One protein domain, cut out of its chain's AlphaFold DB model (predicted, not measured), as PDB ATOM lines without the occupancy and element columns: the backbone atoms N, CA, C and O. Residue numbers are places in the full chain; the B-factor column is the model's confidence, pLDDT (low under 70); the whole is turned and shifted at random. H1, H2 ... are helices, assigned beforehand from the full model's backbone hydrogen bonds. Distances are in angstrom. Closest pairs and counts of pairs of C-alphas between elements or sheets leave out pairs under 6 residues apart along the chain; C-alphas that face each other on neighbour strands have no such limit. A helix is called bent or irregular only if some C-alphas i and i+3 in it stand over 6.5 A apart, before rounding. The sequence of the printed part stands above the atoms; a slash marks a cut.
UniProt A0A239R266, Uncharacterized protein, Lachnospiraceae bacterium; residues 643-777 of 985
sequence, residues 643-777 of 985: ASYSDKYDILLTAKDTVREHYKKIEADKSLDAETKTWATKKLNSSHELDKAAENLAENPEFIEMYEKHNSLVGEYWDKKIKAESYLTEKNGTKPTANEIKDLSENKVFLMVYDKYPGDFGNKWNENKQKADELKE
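What this domain is: This is residues 643 to 777 of the 985 residues of an uncharacterized protein of Lachnospiraceae bacterium (UniProt A0A239R266). Two helical lobes are joined by one arm of a bent helix: in the first, the long helix H1 has H2 folded back along its second half and H3 crossing it, and in the second, looser lobe, H5 packs across H4b while H6 and H7 form a hairpin near that arm. H4b begins against H1 and runs on into the second lobe, and the last residues of H7, 770 to 777, stick out. The printed part has 135 residues with seven named helices, H1 to H7 in order, and no named strand; its class is all helix. By the radius of gyration of the C-alphas, 16.5 A, it is compact, but its outline is elongated, spanning 59 by 35 by 26 A.

Where its parts are: H1, residues 645 to 668, begins with C-alpha 645 at (90.989, -2.255, 330.096) and is 33.8 A long. H2 is residues 674 to 685, 16.2 A, and H3 is residues 687 to 699, 18.4 A. H4, residues 701 to 732, was assigned as one helix by its hydrogen bonds but is bent: C-alphas 709 and 712 are 9.5 A apart. Its arms are H4a, residues 701 to 709, and H4b, residues 712 to 732, 31.9 A; H4b is itself irregular, with C-alphas 712 and 715 7.6 A apart. H5 is residues 738 to 745 and H6 residues 748 to 756. H7, residues 761 to 777, 24.0 A, ends with C-alpha 777 at (63.900, -13.452, 282.184).

How they stand to each other: H1 is the hub, touching three other helices. With residues 660 to 667 alone it touches H2, a helical hairpin at a shallow tilt of 30 degrees, opposite ways; the closest C-alphas, of Glu 667 and Lys 677, are 5.0 A apart. H3 touches H1 at a steep tilt of 58 degrees, closest at the C-alphas of Lys 656 and Ala 694, 4.9 A. H2 and H3 only just touch, only at the corner, with 3 pairs of C-alphas within 8 A, the closest those of Lys 683 and Glu 689, 5.8 A. H4a is close to H1 but not clearly touching, the closest C-alphas, of Ile 651 and Ile 704, being 7.3 A apart. H4b touches H1 with residues 715 to 719 alone, closest at the C-alphas of Thr 658 and Gly 715, 5.0 A. The arms H4a and H4b touch at a steep tilt of 41 degrees, closest at the C-alphas of Tyr 707 and Val 714, 5.2 A. H5 touches H4b, only just about perpendicular at 72 degrees, closest at the C-alphas of Ala 724 and Ser 745, 5.3 A. H6 and H7 form a helical hairpin at a steep tilt of 43 degrees, closest at the C-alphas of Tyr 754 and Phe 761, 4.9 A. Both are close to H4b but not clearly touching it, with closest C-alphas 7.3 A away for H6, Lys 720 and Leu 751, and 6.3 A for H7, Tyr 727 and Gly 762. Every O i to N i+4 pair is within hydrogen-bond range in H2, H3, H4a, H5, H6 and H7, against 19 of 20 in H1 and 16 of 17 in H4b.

The domain as a whole: The C-alphas farthest apart, of Ala 643 and Glu 777, are 59.5 A apart. The printed part has no cut, and its links between helices are tight. Residues 669 to 672, 685 to 689, 712 and 748 to 776 have pLDDT under 70.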
ATOM      1  N   ALA A 643      88.688   0.535 334.578       88.00
ATOM      2  CA  ALA A 643      88.006  -0.677 335.032       88.00
ATOM      3  C   ALA A 643      87.963  -1.781 333.962       88.00
ATOM      4  O   ALA A 643      88.205  -2.947 334.292       88.00
ATOM      5  N   SER A 644      87.673  -1.428 332.702       88.56
ATOM      6  CA  SER A 644      87.410  -2.379 331.608       88.56
ATOM      7  C   SER A 644      88.585  -2.633 330.649       88.56
ATOM      8  O   SER A 644      88.425  -3.372 329.673       88.56
ATOM      9  N   TYR A 645      89.785  -2.109 330.937       88.88
ATOM     10  CA  TYR A 645      90.989  -2.255 330.096       88.88
ATOM     11  C   TYR A 645      91.270  -3.686 329.624       88.88
ATOM     12  O   TYR A 645      91.790  -3.853 328.530       88.88
ATOM     13  N   SER A 646      90.943  -4.720 330.413       87.62
ATOM     14  CA  SER A 646      91.228  -6.121 330.056       87.62
ATOM     15  C   SER A 646      90.497  -6.544 328.780       87.62
ATOM     16  O   SER A 646      91.088  -7.188 327.918       87.62
ATOM     17  N   ASP A 647      89.236  -6.135 328.630       86.88
ATOM     18  CA  ASP A 647      88.433  -6.433 327.441       86.88
ATOM     19  C   ASP A 647      88.672  -5.404 326.331       86.88
ATOM     20  O   ASP A 647      88.722  -5.762 325.156       86.88
ATOM     21  N   LYS A 648      88.899  -4.130 326.686       88.50
ATOM     22  CA  LYS A 648      89.214  -3.067 325.716       88.50
ATOM     23  C   LYS A 648      90.560  -3.274 325.022       88.50
ATOM     24  O   LYS A 648      90.665  -3.020 323.826       88.50
ATOM     25  N   TYR A 649      91.554  -3.802 325.730       90.38
ATOM     26  CA  TYR A 649      92.846  -4.161 325.156       90.38
ATOM     27  C   TYR A 649      92.748  -5.387 324.236       90.38
ATOM     28  O   TYR A 649      93.343  -5.374 323.164       90.38
ATOM     29  N   ASP A 650      91.940  -6.401 324.568       88.81
ATOM     30  CA  ASP A 650      91.689  -7.526 323.648       88.81
ATOM     31  C   ASP A 650      90.932  -7.076 322.376       88.81
ATOM     32  O   ASP A 650      91.270  -7.520 321.275       88.81
ATOM     33  N   ILE A 651      89.978  -6.137 322.487       88.88
ATOM     34  CA  ILE A 651      89.339  -5.485 321.325       88.88
ATOM     35  C   ILE A 651      90.382  -4.728 320.488       88.88
ATOM     36  O   ILE A 651      90.399  -4.888 319.270       88.88
ATOM     37  N   LEU A 652      91.281  -3.959 321.115       88.81
ATOM     38  CA  LEU A 652      92.352  -3.234 320.420       88.81
ATOM     39  C   LEU A 652      93.325  -4.174 319.697       88.81
ATOM     40  O   LEU A 652      93.650  -3.932 318.538       88.81
ATOM     41  N   LEU A 653      93.765  -5.262 320.335       87.19
ATOM     42  CA  LEU A 653      94.617  -6.271 319.694       87.19
ATOM     43  C   LEU A 653      93.914  -6.895 318.479       87.19
ATOM     44  O   LEU A 653      94.505  -7.003 317.406       87.19
ATOM     45  N   THR A 654      92.627  -7.220 318.618       87.50
ATOM     46  CA  THR A 654      91.821  -7.781 317.524       87.50
ATOM     47  C   THR A 654      91.604  -6.766 316.393       87.50
ATOM     48  O   THR A 654      91.634  -7.130 315.215       87.50
ATOM     49  N   ALA A 655      91.451  -5.479 316.721       88.19
ATOM     50  CA  ALA A 655      91.414  -4.392 315.750       88.19
ATOM     51  C   ALA A 655      92.761  -4.246 315.020       88.19
ATOM     52  O   ALA A 655      92.767  -4.164 313.794       88.19
ATOM     53  N   LYS A 656      93.902  -4.304 315.726       86.50
ATOM     54  CA  LYS A 656      95.247  -4.263 315.115       86.50
ATOM     55  C   LYS A 656      95.462  -5.394 314.118       86.50
ATOM     56  O   LYS A 656      95.953  -5.142 313.018       86.50
ATOM     57  N   ASP A 657      95.066  -6.617 314.461       86.12
ATOM     58  CA  ASP A 657      95.171  -7.748 313.537       86.12
ATOM     59  C   ASP A 657      94.203  -7.614 312.349       86.12
ATOM     60  O   ASP A 657      94.619  -7.832 311.212       86.12
ATOM     61  N   THR A 658      92.973  -7.135 312.571       85.94
ATOM     62  CA  THR A 658      91.987  -6.875 311.500       85.94
ATOM     63  C   THR A 658      92.477  -5.802 310.515       85.94
ATOM     64  O   THR A 658      92.437  -6.007 309.301       85.94
ATOM     65  N   VAL A 659      92.998  -4.677 311.016       85.62
ATOM     66  CA  VAL A 659      93.576  -3.580 310.214       85.62
ATOM     67  C   VAL A 659      94.805  -4.062 309.435       85.62
ATOM     68  O   VAL A 659      94.934  -3.802 308.238       85.62
ATOM     69  N   ARG A 660      95.700  -4.811 310.089       84.25
ATOM     70  CA  ARG A 660      96.897  -5.379 309.454       84.25
ATOM     71  C   ARG A 660      96.539  -6.386 308.359       84.25
ATOM     72  O   ARG A 660      97.198  -6.402 307.323       84.25
ATOM     73  N   GLU A 661      95.527  -7.227 308.562       84.12
ATOM     74  CA  GLU A 661      95.058  -8.167 307.539       84.12
ATOM     75  C   GLU A 661      94.418  -7.432 306.351       84.12
ATOM     76  O   GLU A 661      94.696  -7.776 305.202       84.12
ATOM     77  N   HIS A 662      93.628  -6.384 306.610       84.00
ATOM     78  CA  HIS A 662      93.006  -5.559 305.576       84.00
ATOM     79  C   HIS A 662      94.047  -4.927 304.637       84.00
ATOM     80  O   HIS A 662      94.011  -5.175 303.430       84.00
ATOM     81  N   TYR A 663      95.045  -4.208 305.166       82.25
ATOM     82  CA  TYR A 663      96.081  -3.618 304.307       82.25
ATOM     83  C   TYR A 663      96.957  -4.672 303.608       82.25
ATOM     84  O   TYR A 663      97.333  -4.466 302.455       82.25
ATOM     85  N   LYS A 664      97.222  -5.833 304.232       83.38
ATOM     86  CA  LYS A 664      97.914  -6.958 303.564       83.38
ATOM     87  C   LYS A 664      97.135  -7.499 302.364       83.38
ATOM     88  O   LYS A 664      97.745  -7.842 301.354       83.38
ATOM     89  N   LYS A 665      95.801  -7.573 302.451       77.62
ATOM     90  CA  LYS A 665      94.941  -7.969 301.321       77.62
ATOM     91  C   LYS A 665      95.030  -6.957 300.173       77.62
ATOM     92  O   LYS A 665      95.113  -7.380 299.024       77.62
ATOM     93  N   ILE A 666      95.067  -5.654 300.475       77.00
ATOM     94  CA  ILE A 666      95.214  -4.584 299.470       77.00
ATOM     95  C   ILE A 666      96.601  -4.631 298.807       77.00
ATOM     96  O   ILE A 666      96.693  -4.608 297.582       77.00
ATOM     97  N   GLU A 667      97.678  -4.759 299.587       80.25
ATOM     98  CA  GLU A 667      99.053  -4.868 299.069       80.25
ATOM     99  C   GLU A 667      99.241  -6.098 298.160       80.25
ATOM    100  O   GLU A 667      99.862  -6.011 297.097       80.25
ATOM    101  N   ALA A 668      98.677  -7.245 298.552       75.19
ATOM    102  CA  ALA A 668      98.775  -8.492 297.798       75.19
ATOM    103  C   ALA A 668      97.964  -8.496 296.485       75.19
ATOM    104  O   ALA A 668      98.177  -9.375 295.639       75.19
ATOM    105  N   ASP A 669      97.038  -7.551 296.294       68.75
ATOM    106  CA  ASP A 669      96.161  -7.549 295.129       68.75
ATOM    107  C   ASP A 669      96.901  -7.112 293.856       68.75
ATOM    108  O   ASP A 669      97.427  -6.004 293.713       68.75
ATOM    109  N   LYS A 670      96.947  -8.000 292.861       68.12
ATOM    110  CA  LYS A 670      97.669  -7.745 291.608       68.12
ATOM    111  C   LYS A 670      96.928  -6.805 290.655       68.12
ATOM    112  O   LYS A 670      97.581  -6.265 289.769       68.12
ATOM    113  N   SER A 671      95.624  -6.597 290.838       63.25
ATOM    114  CA  SER A 671      94.748  -5.831 289.941       63.25
ATOM    115  C   SER A 671      94.650  -4.334 290.251       63.25
ATOM    116  O   SER A 671      94.126  -3.589 289.423       63.25
ATOM    117  N   LEU A 672      95.160  -3.897 291.406       65.19
ATOM    118  CA  LEU A 672      95.225  -2.482 291.779       65.19
ATOM    119  C   LEU A 672      96.414  -1.770 291.123       65.19
ATOM    120  O   LEU A 672      97.390  -2.407 290.707       65.19
ATOM    121  N   ASP A 673      96.338  -0.446 291.073       70.38
ATOM    122  CA  ASP A 673      97.411   0.435 290.624       70.38
ATOM    123  C   ASP A 673      98.590   0.481 291.627       70.38
ATOM    124  O   ASP A 673      98.544  -0.077 292.728       70.38
ATOM    125  N   ALA A 674      99.689   1.124 291.227       71.94
ATOM    126  CA  ALA A 674     100.899   1.211 292.043       71.94
ATOM    127  C   ALA A 674     100.810   2.237 293.190       71.94
ATOM    128  O   ALA A 674     101.493   2.060 294.200       71.94
ATOM    129  N   GLU A 675      99.987   3.283 293.071       74.75
ATOM    130  CA  GLU A 675      99.809   4.312 294.102       74.75
ATOM    131  C   GLU A 675      99.039   3.724 295.293       74.75
ATOM    132  O   GLU A 675      99.522   3.779 296.425       74.75
ATOM    133  N   THR A 676      97.924   3.036 295.028       70.81
ATOM    134  CA  THR A 676      97.109   2.342 296.037       70.81
ATOM    135  C   THR A 676      97.914   1.271 296.786       70.81
ATOM    136  O   THR A 676      97.814   1.162 298.008       70.81
ATOM    137  N   LYS A 677      98.782   0.512 296.097       72.75
ATOM    138  CA  LYS A 677      99.675  -0.457 296.767       72.75
ATOM    139  C   LYS A 677     100.730   0.226 297.618       72.75
ATOM    140  O   LYS A 677     100.906  -0.154 298.767       72.75
ATOM    141  N   THR A 678     101.387   1.258 297.091       74.12
ATOM    142  CA  THR A 678     102.404   2.016 297.838       74.12
ATOM    143  C   THR A 678     101.806   2.652 299.095       74.12
ATOM    144  O   THR A 678     102.445   2.663 300.145       74.12
ATOM    145  N   TRP A 679     100.557   3.116 299.020       79.19
ATOM    146  CA  TRP A 679      99.787   3.581 300.169       79.19
ATOM    147  C   TRP A 679      99.533   2.466 301.199       79.19
ATOM    148  O   TRP A 679      99.841   2.664 302.374       79.19
ATOM    149  N   ALA A 680      99.071   1.282 300.783       75.31
ATOM    150  CA  ALA A 680      98.854   0.146 301.689       75.31
ATOM    151  C   ALA A 680     100.164  -0.373 302.322       75.31
ATOM    152  O   ALA A 680     100.213  -0.630 303.525       75.31
ATOM    153  N   THR A 681     101.256  -0.443 301.557       72.81
ATOM    154  CA  THR A 681     102.602  -0.755 302.067       72.81
ATOM    155  C   THR A 681     103.086   0.312 303.057       72.81
ATOM    156  O   THR A 681     103.655  -0.025 304.095       72.81
ATOM    157  N   LYS A 682     102.831   1.606 302.799       72.81
ATOM    158  CA  LYS A 682     103.145   2.687 303.750       72.81
ATOM    159  C   LYS A 682     102.364   2.521 305.054       72.81
ATOM    160  O   LYS A 682     102.966   2.637 306.120       72.81
ATOM    161  N   LYS A 683     101.064   2.207 304.975       73.75
ATOM    162  CA  LYS A 683     100.238   1.879 306.146       73.75
ATOM    163  C   LYS A 683     100.866   0.737 306.936       73.75
ATOM    164  O   LYS A 683     101.155   0.921 308.107       73.75
ATOM    165  N   LEU A 684     101.154  -0.395 306.291       71.44
ATOM    166  CA  LEU A 684     101.730  -1.579 306.941       71.44
ATOM    167  C   LEU A 684     103.088  -1.337 307.614       71.44
ATOM    168  O   LEU A 684     103.358  -1.940 308.651       71.44
ATOM    169  N   ASN A 685     103.928  -0.480 307.030       61.75
ATOM    170  CA  ASN A 685     105.275  -0.215 307.534       61.75
ATOM    171  C   ASN A 685     105.322   0.870 308.623       61.75
ATOM    172  O   ASN A 685     106.244   0.858 309.437       61.75
ATOM    173  N   SER A 686     104.346   1.783 308.679       65.94
ATOM    174  CA  SER A 686     104.285   2.816 309.718       65.94
ATOM    175  C   SER A 686     103.434   2.348 310.900       65.94
ATOM    176  O   SER A 686     102.201   2.380 310.844       65.94
ATOM    177  N   SER A 687     104.088   1.947 312.002       58.03
ATOM    178  CA  SER A 687     103.395   1.520 313.235       58.03
ATOM    179  C   SER A 687     102.355   2.554 313.663       58.03
ATOM    180  O   SER A 687     101.209   2.202 313.904       58.03
ATOM    181  N   HIS A 688     102.706   3.844 313.644       61.81
ATOM    182  CA  HIS A 688     101.804   4.907 314.083       61.81
ATOM    183  C   HIS A 688     100.509   5.001 313.254       61.81
ATOM    184  O   HIS A 688      99.438   5.229 313.820       61.81
ATOM    185  N   GLU A 689     100.575   4.810 311.929       67.06
ATOM    186  CA  GLU A 689      99.377   4.845 311.082       67.06
ATOM    187  C   GLU A 689      98.490   3.597 311.275       67.06
ATOM    188  O   GLU A 689      97.265   3.733 311.268       67.06
ATOM    189  N   LEU A 690      99.080   2.414 311.509       72.44
ATOM    190  CA  LEU A 690      98.348   1.197 311.903       72.44
ATOM    191  C   LEU A 690      97.685   1.343 313.273       72.44
ATOM    192  O   LEU A 690      96.505   1.031 313.422       72.44
ATOM    193  N   ASP A 691      98.446   1.806 314.262       71.69
ATOM    194  CA  ASP A 691      98.020   1.894 315.656       71.69
ATOM    195  C   ASP A 691      96.823   2.844 315.780       71.69
ATOM    196  O   ASP A 691      95.799   2.474 316.351       71.69
ATOM    197  N   LYS A 692      96.878   4.007 315.115       75.00
ATOM    198  CA  LYS A 692      95.764   4.965 315.058       75.00
ATOM    199  C   LYS A 692      94.522   4.411 314.344       75.00
ATOM    200  O   LYS A 692      93.399   4.674 314.770       75.00
ATOM    201  N   ALA A 693      94.697   3.664 313.252       78.50
ATOM    202  CA  ALA A 693      93.573   3.028 312.558       78.50
ATOM    203  C   ALA A 693      92.917   1.939 313.428       78.50
ATOM    204  O   ALA A 693      91.693   1.807 313.433       78.50
ATOM    205  N   ALA A 694      93.714   1.205 314.209       83.94
ATOM    206  CA  ALA A 694      93.227   0.204 315.151       83.94
ATOM    207  C   ALA A 694      92.548   0.809 316.387       83.94
ATOM    208  O   ALA A 694      91.538   0.264 316.820       83.94
ATOM    209  N   GLU A 695      93.041   1.928 316.927       81.94
ATOM    210  CA  GLU A 695      92.363   2.682 317.994       81.94
ATOM    211  C   GLU A 695      90.965   3.136 317.539       81.94
ATOM    212  O   GLU A 695      89.973   2.844 318.208       81.94
ATOM    213  N   ASN A 696      90.863   3.750 316.354       81.94
ATOM    214  CA  ASN A 696      89.579   4.161 315.776       81.94
ATOM    215  C   ASN A 696      88.618   2.973 315.571       81.94
ATOM    216  O   ASN A 696      87.448   3.053 315.948       81.94
ATOM    217  N   LEU A 697      89.109   1.851 315.029       84.56
ATOM    218  CA  LEU A 697      88.304   0.642 314.835       84.56
ATOM    219  C   LEU A 697      87.860   0.018 316.172       84.56
ATOM    220  O   LEU A 697      86.712  -0.400 316.302       84.56
ATOM    221  N   ALA A 698      88.726   0.005 317.187       85.06
ATOM    222  CA  ALA A 698      88.409  -0.480 318.532       85.06
ATOM    223  C   ALA A 698      87.359   0.383 319.263       85.06
ATOM    224  O   ALA A 698      86.738  -0.080 320.222       85.06
ATOM    225  N   GLU A 699      87.142   1.619 318.806       79.69
ATOM    226  CA  GLU A 699      86.101   2.532 319.288       79.69
ATOM    227  C   GLU A 699      84.820   2.511 318.440       79.69
ATOM    228  O   GLU A 699      83.807   3.075 318.858       79.69
ATOM    229  N   ASN A 700      84.823   1.834 317.287       81.25
ATOM    230  CA  ASN A 700      83.658   1.727 316.415       81.25
ATOM    231  C   ASN A 700      82.565   0.845 317.071       81.25
ATOM    232  O   ASN A 700      82.793  -0.350 317.284       81.25
ATOM    233  N   PRO A 701      81.356   1.377 317.363       80.31
ATOM    234  CA  PRO A 701      80.308   0.620 318.054       80.31
ATOM    235  C   PRO A 701      79.871  -0.651 317.322       80.31
ATOM    236  O   PRO A 701      79.576  -1.657 317.965       80.31
ATOM    237  N   GLU A 702      79.859  -0.629 315.987       80.12
ATOM    238  CA  GLU A 702      79.459  -1.778 315.169       80.12
ATOM    239  C   GLU A 702      80.549  -2.865 315.161       80.12
ATOM    240  O   GLU A 702      80.226  -4.054 315.110       80.12
ATOM    241  N   PHE A 703      81.831  -2.487 315.264       84.88
ATOM    242  CA  PHE A 703      82.937  -3.441 315.415       84.88
ATOM    243  C   PHE A 703      82.911  -4.099 316.797       84.88
ATOM    244  O   PHE A 703      83.045  -5.318 316.894       84.88
ATOM    245  N   ILE A 704      82.660  -3.321 317.857       84.38
ATOM    246  CA  ILE A 704      82.508  -3.837 319.228       84.38
ATOM    247  C   ILE A 704      81.333  -4.825 319.302       84.38
ATOM    248  O   ILE A 704      81.507  -5.945 319.777       84.38
ATOM    249  N   GLU A 705      80.160  -4.465 318.768       83.75
ATOM    250  CA  GLU A 705      78.990  -5.356 318.734       83.75
ATOM    251  C   GLU A 705      79.278  -6.656 317.955       83.75
ATOM    252  O   GLU A 705      78.808  -7.739 318.319       83.75
ATOM    253  N   MET A 706      80.068  -6.575 316.881       83.50
ATOM    254  CA  MET A 706      80.461  -7.739 316.092       83.50
ATOM    255  C   MET A 706      81.508  -8.605 316.808       83.50
ATOM    256  O   MET A 706      81.410  -9.834 316.760       83.50
ATOM    257  N   TYR A 707      82.458  -7.997 317.524       85.12
ATOM    258  CA  TYR A 707      83.425  -8.687 318.380       85.12
ATOM    259  C   TYR A 707      82.722  -9.459 319.503       85.12
ATOM    260  O   TYR A 707      82.983 -10.646 319.690       85.12
ATOM    261  N   GLU A 708      81.756  -8.843 320.187       84.31
ATOM    262  CA  GLU A 708      80.977  -9.496 321.249       84.31
ATOM    263  C   GLU A 708      80.164 -10.705 320.742       84.31
ATOM    264  O   GLU A 708      79.993 -11.688 321.468       84.31
ATOM    265  N   LYS A 709      79.689 -10.671 319.489       83.25
ATOM    266  CA  LYS A 709      78.897 -11.755 318.876       83.25
ATOM    267  C   LYS A 709      79.728 -12.861 318.224       83.25
ATOM    268  O   LYS A 709      79.314 -14.019 318.255       83.25
ATOM    269  N   HIS A 710      80.849 -12.512 317.592       78.00
ATOM    270  CA  HIS A 710      81.594 -13.404 316.692       78.00
ATOM    271  C   HIS A 710      83.056 -13.634 317.103       78.00
ATOM    272  O   HIS A 710      83.685 -14.545 316.563       78.00
ATOM    273  N   ASN A 711      83.577 -12.864 318.066       76.94
ATOM    274  CA  ASN A 711      84.900 -12.986 318.687       76.94
ATOM    275  C   ASN A 711      86.014 -13.301 317.668       76.94
ATOM    276  O   ASN A 711      86.367 -12.440 316.865       76.94
ATOM    277  N   SER A 712      86.503 -14.545 317.619       69.56
ATOM    278  CA  SER A 712      87.609 -14.975 316.752       69.56
ATOM    279  C   SER A 712      87.345 -14.858 315.246       69.56
ATOM    280  O   SER A 712      88.272 -15.029 314.465       69.56
ATOM    281  N   LEU A 713      86.099 -14.619 314.825       75.56
ATOM    282  CA  LEU A 713      85.722 -14.417 313.422       75.56
ATOM    283  C   LEU A 713      85.403 -12.948 313.093       75.56
ATOM    284  O   LEU A 713      84.985 -12.666 311.970       75.56
ATOM    285  N   VAL A 714      85.572 -12.005 314.033       82.12
ATOM    286  CA  VAL A 714      85.184 -10.597 313.820       82.12
ATOM    287  C   VAL A 714      85.856  -9.989 312.589       82.12
ATOM    288  O   VAL A 714      85.171  -9.337 311.812       82.12
ATOM    289  N   GLY A 715      87.144 -10.266 312.350       77.31
ATOM    290  CA  GLY A 715      87.869  -9.733 311.192       77.31
ATOM    291  C   GLY A 715      87.245 -10.161 309.861       77.31
ATOM    292  O   GLY A 715      87.067  -9.335 308.969       77.31
ATOM    293  N   GLU A 716      86.806 -11.421 309.755       78.06
ATOM    294  CA  GLU A 716      86.092 -11.909 308.574       78.06
ATOM    295  C   GLU A 716      84.715 -11.259 308.408       78.06
ATOM    296  O   GLU A 716      84.354 -10.861 307.304       78.06
ATOM    297  N   TYR A 717      83.913 -11.189 309.474       80.50
ATOM    298  CA  TYR A 717      82.575 -10.593 309.393       80.50
ATOM    299  C   TYR A 717      82.642  -9.083 309.127       80.50
ATOM    300  O   TYR A 717      81.791  -8.553 308.410       80.50
ATOM    301  N   TRP A 718      83.673  -8.405 309.639       84.94
ATOM    302  CA  TRP A 718      83.901  -6.982 309.430       84.94
ATOM    303  C   TRP A 718      84.292  -6.703 307.979       84.94
ATOM    304  O   TRP A 718      83.615  -5.925 307.316       84.94
ATOM    305  N   ASP A 719      85.285  -7.418 307.438       81.50
ATOM    306  CA  ASP A 719      85.693  -7.341 306.024       81.50
ATOM    307  C   ASP A 719      84.485  -7.555 305.081       81.50
ATOM    308  O   ASP A 719      84.241  -6.762 304.169       81.50
ATOM    309  N   LYS A 720      83.637  -8.554 305.371       81.81
ATOM    310  CA  LYS A 720      82.403  -8.844 304.611       81.81
ATOM    311  C   LYS A 720      81.357  -7.724 304.706       81.81
ATOM    312  O   LYS A 720      80.749  -7.376 303.691       81.81
ATOM    313  N   LYS A 721      81.148  -7.137 305.894       85.69
ATOM    314  CA  LYS A 721      80.251  -5.983 306.100       85.69
ATOM    315  C   LYS A 721      80.742  -4.763 305.326       85.69
ATOM    316  O   LYS A 721      79.969  -4.172 304.576       85.69
ATOM    317  N   ILE A 722      82.010  -4.397 305.505       84.44
ATOM    318  CA  ILE A 722      82.611  -3.195 304.919       84.44
ATOM    319  C   ILE A 722      82.528  -3.240 303.391       84.44
ATOM    320  O   ILE A 722      82.171  -2.237 302.782       84.44
ATOM    321  N   LYS A 723      82.743  -4.410 302.777       78.88
ATOM    322  CA  LYS A 723      82.672  -4.585 301.315       78.88
ATOM    323  C   LYS A 723      81.257  -4.592 300.754       78.88
ATOM    324  O   LYS A 723      81.030  -4.119 299.643       78.88
ATOM    325  N   ALA A 724      80.286  -5.082 301.523       81.12
ATOM    326  CA  ALA A 724      78.877  -4.905 301.185       81.12
ATOM    327  C   ALA A 724      78.466  -3.423 301.269       81.12
ATOM    328  O   ALA A 724      77.818  -2.909 300.356       81.12
ATOM    329  N   GLU A 725      78.872  -2.722 302.332       84.81
ATOM    330  CA  GLU A 725      78.547  -1.310 302.560       84.81
ATOM    331  C   GLU A 725      79.229  -0.381 301.541       84.81
ATOM    332  O   GLU A 725      78.567   0.515 301.013       84.81
ATOM    333  N   SER A 726      80.499  -0.615 301.192       81.44
ATOM    334  CA  SER A 726      81.236   0.170 300.191       81.44
ATOM    335  C   SER A 726      80.630   0.030 298.795       81.44
ATOM    336  O   SER A 726      80.311   1.038 298.161       81.44
ATOM    337  N   TYR A 727      80.376  -1.204 298.349       79.75
ATOM    338  CA  TYR A 727      79.762  -1.486 297.054       79.75
ATOM    339  C   TYR A 727      78.361  -0.887 296.932       79.75
ATOM    340  O   TYR A 727      78.038  -0.283 295.908       79.75
ATOM    341  N   LEU A 728      77.524  -1.030 297.963       78.88
ATOM    342  CA  LEU A 728      76.186  -0.444 297.948       78.88
ATOM    343  C   LEU A 728      76.238   1.088 297.991       78.88
ATOM    344  O   LEU A 728      75.434   1.724 297.316       78.88
ATOM    345  N   THR A 729      77.191   1.682 298.717       80.31
ATOM    346  CA  THR A 729      77.377   3.142 298.762       80.31
ATOM    347  C   THR A 729      77.759   3.701 297.391       80.31
ATOM    348  O   THR A 729      77.106   4.629 296.916       80.31
ATOM    349  N   GLU A 730      78.765   3.118 296.730       77.00
ATOM    350  CA  GLU A 730      79.217   3.568 295.404       77.00
ATOM    351  C   GLU A 730      78.128   3.340 294.339       77.00
ATOM    352  O   GLU A 730      77.872   4.204 293.503       77.00
ATOM    353  N   LYS A 731      77.408   2.211 294.410       75.00
ATOM    354  CA  LYS A 731      76.312   1.891 293.483       75.00
ATOM    355  C   LYS A 731      75.088   2.792 293.643       75.00
ATOM    356  O   LYS A 731      74.505   3.210 292.646       75.00
ATOM    357  N   ASN A 732      74.652   3.031 294.879       75.31
ATOM    358  CA  ASN A 732      73.410   3.752 295.162       75.31
ATOM    359  C   ASN A 732      73.631   5.274 295.260       75.31
ATOM    360  O   ASN A 732      72.661   6.024 295.387       75.31
ATOM    361  N   GLY A 733      74.889   5.738 295.281       70.06
ATOM    362  CA  GLY A 733      75.265   7.139 295.507       70.06
ATOM    363  C   GLY A 733      74.838   7.698 296.873       70.06
ATOM    364  O   GLY A 733      74.874   8.906 297.090       70.06
ATOM    365  N   THR A 734      74.383   6.833 297.781       75.62
ATOM    366  CA  THR A 734      73.762   7.160 299.070       75.62
ATOM    367  C   THR A 734      74.112   6.080 300.094       75.62
ATOM    368  O   THR A 734      74.438   4.955 299.716       75.62
ATOM    369  N   LYS A 735      74.074   6.406 301.396       75.88
ATOM    370  CA  LYS A 735      74.407   5.425 302.439       75.88
ATOM    371  C   LYS A 735      73.341   4.308 302.467       75.88
ATOM    372  O   LYS A 735      72.169   4.632 302.662       75.88
ATOM    373  N   PRO A 736      73.719   3.027 302.309       81.00
ATOM    374  CA  PRO A 736      72.779   1.909 302.343       81.00
ATOM    375  C   PRO A 736      72.207   1.668 303.742       81.00
ATOM    376  O   PRO A 736      72.794   2.043 304.760       81.00
ATOM    377  N   THR A 737      71.056   1.003 303.799       79.94
ATOM    378  CA  THR A 737      70.429   0.602 305.061       79.94
ATOM    379  C   THR A 737      71.111  -0.627 305.668       79.94
ATOM    380  O   THR A 737      71.658  -1.476 304.963       79.94
ATOM    381  N   ALA A 738      71.012  -0.781 306.994       76.62
ATOM    382  CA  ALA A 738      71.567  -1.934 307.708       76.62
ATOM    383  C   ALA A 738      71.049  -3.289 307.182       76.62
ATOM    384  O   ALA A 738      71.794  -4.267 307.177       76.62
ATOM    385  N   ASN A 739      69.803  -3.345 306.694       76.25
ATOM    386  CA  ASN A 739      69.244  -4.553 306.085       76.25
ATOM    387  C   ASN A 739      69.888  -4.858 304.725       76.25
ATOM    388  O   ASN A 739      70.240  -6.002 304.486       76.25
ATOM    389  N   GLU A 740      70.107  -3.859 303.863       76.69
ATOM    390  CA  GLU A 740      70.771  -4.074 302.567       76.69
ATOM    391  C   GLU A 740      72.232  -4.511 302.738       76.69
ATOM    392  O   GLU A 740      72.681  -5.433 302.057       76.69
ATOM    393  N   ILE A 741      72.956  -3.894 303.683       81.25
ATOM    394  CA  ILE A 741      74.324  -4.300 304.043       81.25
ATOM    395  C   ILE A 741      74.316  -5.751 304.534       81.25
ATOM    396  O   ILE A 741      75.121  -6.565 304.078       81.25
ATOM    397  N   LYS A 742      73.389  -6.102 305.435       78.12
ATOM    398  CA  LYS A 742      73.261  -7.462 305.963       78.12
ATOM    399  C   LYS A 742      72.945  -8.474 304.859       78.12
ATOM    400  O   LYS A 742      73.709  -9.418 304.685       78.12
ATOM    401  N   ASP A 743      71.884  -8.250 304.089       74.88
ATOM    402  CA  ASP A 743      71.418  -9.162 303.040       74.88
ATOM    403  C   ASP A 743      72.496  -9.410 301.972       74.88
ATOM    404  O   ASP A 743      72.580 -10.511 301.426       74.88
ATOM    405  N   LEU A 744      73.342  -8.412 301.681       73.25
ATOM    406  CA  LEU A 744      74.467  -8.561 300.757       73.25
ATOM    407  C   LEU A 744      75.704  -9.204 301.411       73.25
ATOM    408  O   LEU A 744      76.312 -10.081 300.803       73.25
ATOM    409  N   SER A 745      76.062  -8.832 302.644       75.94
ATOM    410  CA  SER A 745      77.208  -9.418 303.369       75.94
ATOM    411  C   SER A 745      76.998 -10.890 303.757       75.94
ATOM    412  O   SER A 745      77.960 -11.651 303.826       75.94
ATOM    413  N   GLU A 746      75.747 -11.325 303.941       75.44
ATOM    414  CA  GLU A 746      75.374 -12.732 304.153       75.44
ATOM    415  C   GLU A 746      75.165 -13.499 302.823       75.44
ATOM    416  O   GLU A 746      74.992 -14.724 302.820       75.44
ATOM    417  N   ASN A 747      75.211 -12.820 301.668       70.88
ATOM    418  CA  ASN A 747      74.994 -13.446 300.365       70.88
ATOM    419  C   ASN A 747      76.215 -14.271 299.928       70.88
ATOM    420  O   ASN A 747      77.211 -13.740 299.441       70.88
ATOM    421  N   LYS A 748      76.103 -15.602 300.006       62.88
ATOM    422  CA  LYS A 748      77.175 -16.539 299.619       62.88
ATOM    423  C   LYS A 748      77.745 -16.326 298.210       62.88
ATOM    424  O   LYS A 748      78.906 -16.646 297.989       62.88
ATOM    425  N   VAL A 749      76.966 -15.812 297.255       60.97
ATOM    426  CA  VAL A 749      77.441 -15.560 295.881       60.97
ATOM    427  C   VAL A 749      78.267 -14.279 295.824       60.97
ATOM    428  O   VAL A 749      79.314 -14.267 295.183       60.97
ATOM    429  N   PHE A 750      77.833 -13.228 296.526       66.62
ATOM    430  CA  PHE A 750      78.618 -12.005 296.706       66.62
ATOM    431  C   PHE A 750      79.951 -12.325 297.391       66.62
ATOM    432  O   PHE A 750      81.001 -11.964 296.870       66.62
ATOM    433  N   LEU A 751      79.912 -13.114 298.472       66.81
ATOM    434  CA  LEU A 751      81.101 -13.607 299.170       66.81
ATOM    435  C   LEU A 751      82.017 -14.444 298.267       66.81
ATOM    436  O   LEU A 751      83.208 -14.184 298.214       66.81
ATOM    437  N   MET A 752      81.484 -15.384 297.483       64.38
ATOM    438  CA  MET A 752      82.291 -16.198 296.563       64.38
ATOM    439  C   MET A 752      82.941 -15.365 295.444       64.38
ATOM    440  O   MET A 752      84.071 -15.639 295.041       64.38
ATOM    441  N   VAL A 753      82.230 -14.365 294.909       64.88
ATOM    442  CA  VAL A 753      82.783 -13.428 293.917       64.88
ATOM    443  C   VAL A 753      83.848 -12.542 294.560       64.88
ATOM    444  O   VAL A 753      84.875 -12.307 293.930       64.88
ATOM    445  N   TYR A 754      83.639 -12.120 295.808       68.44
ATOM    446  CA  TYR A 754      84.627 -11.403 296.602       68.44
ATOM    447  C   TYR A 754      85.891 -12.245 296.850       68.44
ATOM    448  O   TYR A 754      86.960 -11.862 296.384       68.44
ATOM    449  N   ASP A 755      85.775 -13.423 297.465       64.00
ATOM    450  CA  ASP A 755      86.902 -14.312 297.788       64.00
ATOM    451  C   ASP A 755      87.721 -14.698 296.539       64.00
ATOM    452  O   ASP A 755      88.939 -14.879 296.600       64.00
ATOM    453  N   LYS A 756      87.056 -14.831 295.382       65.25
ATOM    454  CA  LYS A 756      87.683 -15.219 294.110       65.25
ATOM    455  C   LYS A 756      88.278 -14.047 293.323       65.25
ATOM    456  O   LYS A 756      89.203 -14.265 292.538       65.25
ATOM    457  N   TYR A 757      87.745 -12.839 293.490       61.94
ATOM    458  CA  TYR A 757      88.155 -11.638 292.759       61.94
ATOM    459  C   TYR A 757      88.271 -10.419 293.699       61.94
ATOM    460  O   TYR A 757      87.601  -9.416 293.454       61.94
ATOM    461  N   PRO A 758      89.099 -10.461 294.761       55.34
ATOM    462  CA  PRO A 758      89.056  -9.471 295.842       55.34
ATOM    463  C   PRO A 758      89.236  -8.013 295.384       55.34
ATOM    464  O   PRO A 758      88.534  -7.149 295.902       55.34
ATOM    465  N   GLY A 759      90.082  -7.738 294.385       54.19
ATOM    466  CA  GLY A 759      90.268  -6.405 293.787       54.19
ATOM    467  C   GLY A 759      89.378  -6.058 292.583       54.19
ATOM    468  O   GLY A 759      89.456  -4.942 292.079       54.19
ATOM    469  N   ASP A 760      88.514  -6.966 292.112       58.84
ATOM    470  CA  ASP A 760      87.556  -6.705 291.014       58.84
ATOM    471  C   ASP A 760      86.114  -7.113 291.367       58.84
ATOM    472  O   ASP A 760      85.255  -7.248 290.489       58.84
ATOM    473  N   PHE A 761      85.830  -7.332 292.656       67.00
ATOM    474  CA  PHE A 761      84.582  -7.952 293.092       67.00
ATOM    475  C   PHE A 761      83.364  -7.130 292.668       67.00
ATOM    476  O   PHE A 761      82.396  -7.710 292.190       67.00
ATOM    477  N   GLY A 762      83.426  -5.797 292.756       65.06
ATOM    478  CA  GLY A 762      82.327  -4.904 292.384       65.06
ATOM    479  C   GLY A 762      81.921  -5.028 290.912       65.06
ATOM    480  O   GLY A 762      80.735  -5.186 290.614       65.06
ATOM    481  N   ASN A 763      82.892  -5.043 289.991       67.06
ATOM    482  CA  ASN A 763      82.614  -5.193 288.559       67.06
ATOM    483  C   ASN A 763      82.206  -6.628 288.224       67.06
ATOM    484  O   ASN A 763      81.206  -6.830 287.544       67.06
ATOM    485  N   LYS A 764      82.915  -7.640 288.745       67.69
ATOM    486  CA  LYS A 764      82.570  -9.057 288.521       67.69
ATOM    487  C   LYS A 764      81.193  -9.396 289.082       67.69
ATOM    488  O   LYS A 764      80.466 -10.187 288.490       67.69
ATOM    489  N   TRP A 765      80.798  -8.786 290.193       69.38
ATOM    490  CA  TRP A 765      79.457  -8.901 290.752       69.38
ATOM    491  C   TRP A 765      78.417  -8.175 289.892       69.38
ATOM    492  O   TRP A 765      77.366  -8.756 289.637       69.38
ATOM    493  N   ASN A 766      78.706  -6.976 289.373       66.00
ATOM    494  CA  ASN A 766      77.827  -6.286 288.419       66.00
ATOM    495  C   ASN A 766      77.641  -7.089 287.114       66.00
ATOM    496  O   ASN A 766      76.501  -7.345 286.737       66.00
ATOM    497  N   GLU A 767      78.723  -7.556 286.480       67.75
ATOM    498  CA  GLU A 767      78.705  -8.417 285.285       67.75
ATOM    499  C   GLU A 767      77.885  -9.694 285.521       67.75
ATOM    500  O   GLU A 767      76.989 -10.027 284.742       67.75
ATOM    501  N   ASN A 768      78.169 -10.413 286.614       66.50
ATOM    502  CA  ASN A 768      77.463 -11.648 286.949       66.50
ATOM    503  C   ASN A 768      75.995 -11.387 287.301       66.50
ATOM    504  O   ASN A 768      75.146 -12.198 286.942       66.50
ATOM    505  N   LYS A 769      75.679 -10.267 287.967       65.38
ATOM    506  CA  LYS A 769      74.302  -9.890 288.297       65.38
ATOM    507  C   LYS A 769      73.511  -9.532 287.043       65.38
ATOM    508  O   LYS A 769      72.450 -10.109 286.848       65.38
ATOM    509  N   GLN A 770      74.037  -8.664 286.177       68.06
ATOM    510  CA  GLN A 770      73.391  -8.318 284.908       68.06
ATOM    511  C   GLN A 770      73.128  -9.578 284.075       68.06
ATOM    512  O   GLN A 770      72.004  -9.817 283.645       68.06
ATOM    513  N   LYS A 771      74.140 -10.439 283.925       67.12
ATOM    514  CA  LYS A 771      74.011 -11.697 283.184       67.12
ATOM    515  C   LYS A 771      73.022 -12.673 283.827       67.12
ATOM    516  O   LYS A 771      72.335 -13.404 283.116       67.12
ATOM    517  N   ALA A 772      72.934 -12.700 285.157       64.44
ATOM    518  CA  ALA A 772      71.936 -13.489 285.870       64.44
ATOM    519  C   ALA A 772      70.519 -12.925 285.685       64.44
ATOM    520  O   ALA A 772      69.596 -13.714 285.510       64.44
ATOM    521  N   ASP A 773      70.343 -11.601 285.676       65.00
ATOM    522  CA  ASP A 773      69.053 -10.939 285.456       65.00
ATOM    523  C   ASP A 773      68.567 -11.119 283.996       65.00
ATOM    524  O   ASP A 773      67.403 -11.459 283.778       65.00
ATOM    525  N   GLU A 774      69.462 -11.022 283.002       68.56
ATOM    526  CA  GLU A 774      69.187 -11.343 281.586       68.56
ATOM    527  C   GLU A 774      68.750 -12.809 281.403       68.56
ATOM    528  O   GLU A 774      67.693 -13.095 280.831       68.56
ATOM    529  N   LEU A 775      69.532 -13.757 281.940       69.19
ATOM    530  CA  LEU A 775      69.213 -15.186 281.876       69.19
ATOM    531  C   LEU A 775      67.941 -15.534 282.663       69.19
ATOM    532  O   LEU A 775      67.205 -16.432 282.260       69.19
ATOM    533  N   LYS A 776      67.647 -14.830 283.761       69.31
ATOM    534  CA  LYS A 776      66.446 -15.057 284.575       69.31
ATOM    535  C   LYS A 776      65.169 -14.793 283.787       69.31
ATOM    536  O   LYS A 776      64.245 -15.595 283.899       69.31
ATOM    537  N   GLU A 777      65.101 -13.727 282.988       72.06
ATOM    538  CA  GLU A 777      63.900 -13.452 282.184       72.06
ATOM    539  C   GLU A 777      63.784 -14.421 280.991       72.06
ATOM    540  O   GLU A 777      62.688 -14.903 280.699       72.06
TER     541      GLU A 777